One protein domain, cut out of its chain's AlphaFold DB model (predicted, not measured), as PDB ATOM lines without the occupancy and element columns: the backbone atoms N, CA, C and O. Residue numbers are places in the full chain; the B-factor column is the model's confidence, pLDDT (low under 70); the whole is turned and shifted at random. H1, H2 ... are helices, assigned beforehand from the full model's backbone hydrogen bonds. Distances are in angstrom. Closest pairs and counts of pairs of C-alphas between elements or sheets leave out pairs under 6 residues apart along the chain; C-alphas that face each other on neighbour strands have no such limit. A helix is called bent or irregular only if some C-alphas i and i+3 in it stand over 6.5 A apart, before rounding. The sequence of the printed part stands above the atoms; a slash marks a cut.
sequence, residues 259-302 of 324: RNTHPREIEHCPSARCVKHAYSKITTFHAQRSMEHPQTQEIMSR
ATOM      1  N   ARG A 259     148.928  96.018 106.738       68.19
ATOM      2  CA  ARG A 259     148.232  95.250 107.782       68.19
ATOM      3  C   ARG A 259     148.133  96.034 109.092       68.19
ATOM      4  O   ARG A 259     147.033  96.227 109.589       68.19
ATOM      5  N   ASN A 260     149.262  96.549 109.585       60.41
ATOM      6  CA  ASN A 260     149.375  97.036 110.969       60.41
ATOM      7  C   ASN A 260     149.398  98.565 111.118       60.41
ATOM      8  O   ASN A 260     149.451  99.070 112.234       60.41
ATOM      9  N   THR A 261     149.409  99.322 110.020       55.06
ATOM     10  CA  THR A 261     149.370 100.785 110.111       55.06
ATOM     11  C   THR A 261     147.954 101.284 109.846       55.06
ATOM     12  O   THR A 261     147.301 100.817 108.906       55.06
ATOM     13  N   HIS A 262     147.495 102.233 110.684       53.22
ATOM     14  CA  HIS A 262     146.428 103.197 110.366       53.22
ATOM     15  C   HIS A 262     146.407 103.463 108.870       53.22
ATOM     16  O   HIS A 262     147.511 103.567 108.336       53.22
ATOM     17  N   PRO A 263     145.222 103.559 108.228       55.09
ATOM     18  CA  PRO A 263     145.055 103.516 106.778       55.09
ATOM     19  C   PRO A 263     146.152 104.336 106.121       55.09
ATOM     20  O   PRO A 263     146.057 105.557 106.030       55.09
ATOM     21  N   ARG A 264     147.253 103.664 105.751       58.19
ATOM     22  CA  ARG A 264     148.347 104.344 105.086       58.19
ATOM     23  C   ARG A 264     147.698 104.842 103.827       58.19
ATOM     24  O   ARG A 264     147.103 104.044 103.098       58.19
ATOM     25  N   GLU A 265     147.770 106.150 103.632       71.00
ATOM     26  CA  GLU A 265     147.282 106.777 102.422       71.00
ATOM     27  C   GLU A 265     147.763 105.937 101.243       71.00
ATOM     28  O   GLU A 265     148.894 105.441 101.231       71.00
ATOM     29  N   ILE A 266     146.864 105.708 100.293       77.50
ATOM     30  CA  ILE A 266     147.034 104.777  99.171       77.50
ATOM     31  C   ILE A 266     148.383 104.973  98.456       77.50
ATOM     32  O   ILE A 266     148.972 104.013  97.950       77.50
ATOM     33  N   GLU A 267     148.885 106.206  98.486       77.69
ATOM     34  CA  GLU A 267     150.164 106.684  97.961       77.69
ATOM     35  C   GLU A 267     151.393 106.004  98.588       77.69
ATOM     36  O   GLU A 267     152.398 105.778  97.918       77.69
ATOM     37  N   HIS A 268     151.304 105.598  99.855       81.00
ATOM     38  CA  HIS A 268     152.389 104.976 100.614       81.00
ATOM     39  C   HIS A 268     152.357 103.442 100.578       81.00
ATOM     40  O   HIS A 268     153.173 102.787 101.232       81.00
ATOM     41  N   CYS A 269     151.418 102.842  99.837       80.44
ATOM     42  CA  CYS A 269     151.322 101.395  99.688       80.44
ATOM     43  C   CYS A 269     152.322 100.882  98.629       80.44
ATOM     44  O   CYS A 269     152.082 101.085  97.432       80.44
ATOM     45  N   PRO A 270     153.387 100.148  99.023       78.50
ATOM     46  CA  PRO A 270     154.463  99.755  98.109       78.50
ATOM     47  C   PRO A 270     154.041  98.701  97.077       78.50
ATOM     48  O   PRO A 270     154.713  98.541  96.060       78.50
ATOM     49  N   SER A 271     152.947  97.967  97.317       79.19
ATOM     50  CA  SER A 271     152.461  96.939  96.392       79.19
ATOM     51  C   SER A 271     151.416  97.507  95.445       79.19
ATOM     52  O   SER A 271     150.329  97.897  95.876       79.19
ATOM     53  N   ALA A 272     151.701  97.497  94.142       72.62
ATOM     54  CA  ALA A 272     150.729  97.855  93.105       72.62
ATOM     55  C   ALA A 272     149.473  96.969  93.147       72.62
ATOM     56  O   ALA A 272     148.387  97.436  92.828       72.62
ATOM     57  N   ARG A 273     149.608  95.718  93.606       73.75
ATOM     58  CA  ARG A 273     148.517  94.739  93.629       73.75
ATOM     59  C   ARG A 273     147.755  94.705  94.953       73.75
ATOM     60  O   ARG A 273     146.858  93.893  95.069       73.75
ATOM     61  N   CYS A 274     148.085  95.545  95.938       78.81
ATOM     62  CA  CYS A 274     147.502  95.471  97.282       78.81
ATOM     63  C   CYS A 274     145.964  95.394  97.276       78.81
ATOM     64  O   CYS A 274     145.325  96.385  96.932       78.81
ATOM     65  N   VAL A 275     145.367  94.280  97.731       73.75
ATOM     66  CA  VAL A 275     143.895  94.108  97.721       73.75
ATOM     67  C   VAL A 275     143.203  95.167  98.578       73.75
ATOM     68  O   VAL A 275     142.187  95.718  98.171       73.75
ATOM     69  N   LYS A 276     143.793  95.512  99.734       76.62
ATOM     70  CA  LYS A 276     143.241  96.513 100.665       76.62
ATOM     71  C   LYS A 276     143.053  97.881 100.005       76.62
ATOM     72  O   LYS A 276     142.104  98.585 100.319       76.62
ATOM     73  N   HIS A 277     143.940  98.241  99.078       83.06
ATOM     74  CA  HIS A 277     143.894  99.517  98.366       83.06
ATOM     75  C   HIS A 277     143.509  99.360  96.893       83.06
ATOM     76  O   HIS A 277     143.600 100.336  96.157       83.06
ATOM     77  N   ALA A 278     143.107  98.168  96.439       82.62
ATOM     78  CA  ALA A 278     142.891  97.898  95.020       82.62
ATOM     79  C   ALA A 278     141.817  98.820  94.446       82.62
ATOM     80  O   ALA A 278     142.064  99.492  93.449       82.62
ATOM     81  N   TYR A 279     140.676  98.928  95.133       81.75
ATOM     82  CA  TYR A 279     139.602  99.832  94.736       81.75
ATOM     83  C   TYR A 279     140.092 101.276  94.642       81.75
ATOM     84  O   TYR A 279     139.983 101.903  93.594       81.75
ATOM     85  N   SER A 280     140.721 101.791  95.698       85.50
ATOM     86  CA  SER A 280     141.164 103.180  95.707       85.50
ATOM     87  C   SER A 280     142.271 103.465  94.690       85.50
ATOM     88  O   SER A 280     142.274 104.544  94.110       85.50
ATOM     89  N   LYS A 281     143.172 102.507  94.421       85.81
ATOM     90  CA  LYS A 281     144.190 102.605  93.359       85.81
ATOM     91  C   LYS A 281     143.569 102.614  91.965       85.81
ATOM     92  O   LYS A 281     144.028 103.354  91.104       85.81
ATOM     93  N   ILE A 282     142.532 101.808  91.741       84.38
ATOM     94  CA  ILE A 282     141.772 101.805  90.486       84.38
ATOM     95  C   ILE A 282     141.080 103.161  90.306       84.38
ATOM     96  O   ILE A 282     141.201 103.777  89.249       84.38
ATOM     97  N   THR A 283     140.433 103.675  91.352       86.50
ATOM     98  CA  THR A 283     139.764 104.982  91.319       86.50
ATOM     99  C   THR A 283     140.745 106.122  91.054       86.50
ATOM    100  O   THR A 283     140.487 106.946  90.178       86.50
ATOM    101  N   THR A 284     141.895 106.164  91.739       87.31
ATOM    102  CA  THR A 284     142.912 107.200  91.494       87.31
ATOM    103  C   THR A 284     143.522 107.084  90.102       87.31
ATOM    104  O   THR A 284     143.712 108.103  89.445       87.31
ATOM    105  N   PHE A 285     143.755 105.868  89.603       86.75
ATOM    106  CA  PHE A 285     144.221 105.642  88.236       86.75
ATOM    107  C   PHE A 285     143.222 106.151  87.188       86.75
ATOM    108  O   PHE A 285     143.612 106.845  86.247       86.75
ATOM    109  N   HIS A 286     141.928 105.856  87.348       85.69
ATOM    110  CA  HIS A 286     140.897 106.363  86.441       85.69
ATOM    111  C   HIS A 286     140.750 107.883  86.525       85.69
ATOM    112  O   HIS A 286     140.605 108.527  85.484       85.69
ATOM    113  N   ALA A 287     140.845 108.468  87.721       86.00
ATOM    114  CA  ALA A 287     140.841 109.918  87.896       86.00
ATOM    115  C   ALA A 287     142.036 110.570  87.179       86.00
ATOM    116  O   ALA A 287     141.854 111.520  86.420       86.00
ATOM    117  N   GLN A 288     143.240 110.011  87.335       86.88
ATOM    118  CA  GLN A 288     144.449 110.490  86.659       86.88
ATOM    119  C   GLN A 288     144.336 110.380  85.134       86.88
ATOM    120  O   GLN A 288     144.525 111.377  84.442       86.88
ATOM    121  N   ARG A 289     143.920 109.224  84.595       85.44
ATOM    122  CA  ARG A 289     143.719 109.077  83.141       85.44
ATOM    123  C   ARG A 289     142.652 110.009  82.584       85.44
ATOM    124  O   ARG A 289     142.782 110.465  81.452       85.44
ATOM    125  N   SER A 290     141.600 110.281  83.353       82.00
ATOM    126  CA  SER A 290     140.547 111.206  82.924       82.00
ATOM    127  C   SER A 290     141.082 112.632  82.789       82.00
ATOM    128  O   SER A 290     140.686 113.324  81.857       82.00
ATOM    129  N   MET A 291     142.026 113.040  83.648       79.31
ATOM    130  CA  MET A 291     142.703 114.340  83.555       79.31
ATOM    131  C   MET A 291     143.736 114.411  82.422       79.31
ATOM    132  O   MET A 291     143.945 115.485  81.862       79.31
ATOM    133  N   GLU A 292     144.381 113.297  82.069       84.81
ATOM    134  CA  GLU A 292     145.382 113.244  80.992       84.81
ATOM    135  C   GLU A 292     144.770 113.227  79.583       84.81
ATOM    136  O   GLU A 292     145.465 113.507  78.606       84.81
ATOM    137  N   HIS A 293     143.483 112.896  79.447       84.88
ATOM    138  CA  HIS A 293     142.854 112.795  78.135       84.88
ATOM    139  C   HIS A 293     142.421 114.188  77.622       84.88
ATOM    140  O   HIS A 293     141.541 114.816  78.219       84.88
ATOM    141  N   PRO A 294     142.972 114.683  76.494       81.12
ATOM    142  CA  PRO A 294     142.773 116.066  76.042       81.12
ATOM    143  C   PRO A 294     141.309 116.401  75.724       81.12
ATOM    144  O   PRO A 294     140.875 117.527  75.942       81.12
ATOM    145  N   GLN A 295     140.510 115.421  75.290       83.38
ATOM    146  CA  GLN A 295     139.068 115.626  75.089       83.38
ATOM    147  C   GLN A 295     138.317 115.890  76.398       83.38
ATOM    148  O   GLN A 295     137.376 116.675  76.413       83.38
ATOM    149  N   THR A 296     138.723 115.263  77.504       75.88
ATOM    150  CA  THR A 296     138.101 115.512  78.809       75.88
ATOM    151  C   THR A 296     138.454 116.911  79.293       75.88
ATOM    152  O   THR A 296     137.581 117.605  79.804       75.88
ATOM    153  N   GLN A 297     139.695 117.357  79.060       80.56
ATOM    154  CA  GLN A 297     140.098 118.737  79.335       80.56
ATOM    155  C   GLN A 297     139.255 119.728  78.525       80.56
ATOM    156  O   GLN A 297     138.718 120.668  79.096       80.56
ATOM    157  N   GLU A 298     139.044 119.475  77.230       86.81
ATOM    158  CA  GLU A 298     138.219 120.337  76.375       86.81
ATOM    159  C   GLU A 298     136.746 120.380  76.826       86.81
ATOM    160  O   GLU A 298     136.142 121.453  76.870       86.81
ATOM    161  N   ILE A 299     136.164 119.238  77.213       85.25
ATOM    162  CA  ILE A 299     134.791 119.169  77.738       85.25
ATOM    163  C   ILE A 299     134.684 119.923  79.070       85.25
ATOM    164  O   ILE A 299     133.749 120.706  79.254       85.25
ATOM    165  N   MET A 300     135.639 119.733  79.986       82.81
ATOM    166  CA  MET A 300     135.661 120.433  81.275       82.81
ATOM    167  C   MET A 300     135.828 121.946  81.089       82.81
ATOM    168  O   MET A 300     135.073 122.707  81.692       82.81
ATOM    169  N   SER A 301     136.726 122.390  80.202       87.81
ATOM    170  CA  SER A 301     136.883 123.806  79.851       87.81
ATOM    171  C   SER A 301     135.604 124.396  79.259       87.81
ATOM    172  O   SER A 301     135.178 125.462  79.690       87.81
ATOM    173  N   ARG A 302     134.927 123.692  78.340       91.12
ATOM    174  CA  ARG A 302     133.639 124.151  77.783       91.12
ATOM    175  C   ARG A 302     132.533 124.242  78.832       91.12
ATOM    176  O   ARG A 302     131.707 125.149  78.763       91.12
TER     177      ARG A 302
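Overview. This is residues 259 to 302 of the 324 residues of an uncharacterized protein of Fusarium sp. AF-8 (UniProt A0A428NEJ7). Start at residue 259 and you see a looped stretch, residues 259 to 274, at one end of a rod; the long helix H1 then makes the shaft, and the short helix H2 turns off at a corner at the far end. The 44 printed residues hold two named helices, H1 then H2, and no named strand: all helix. The whole is only just extended, close to loose, with a radius of gyration of the C-alphas of 14.1 A and spans of 46 by 17 by 14 A.

Arrangement. Look at H1, residues 275 to 292, and H2, residues 294 to 302: they are close but not clearly touching, and their closest C-alphas, of Ser 290 and Thr 296, are 6.4 A apart. At 71 degrees their lines are only just about perpendicular. In H2 every O i to N i+4 pair is within hydrogen-bond range; in H1, 12 of 14 are.

Along the chain. Find C-alpha 275 at (143.895, 94.108, 97.721); from there H1 runs 25.5 A to C-alpha 292. It is irregular: C-alphas 276 and 279 are 7.7 A apart. H2 runs 12.3 A, from residue 294 to C-alpha 302 at (133.639, 124.151, 77.783).

Size, cuts and confidence. The C-alphas of Asn 260 and Arg 302, the two farthest apart, are 45.7 A apart. The printed part has no cut, and the link from H1 to H2 is tight. Confidence is low, under 70, at residues 259 to 264.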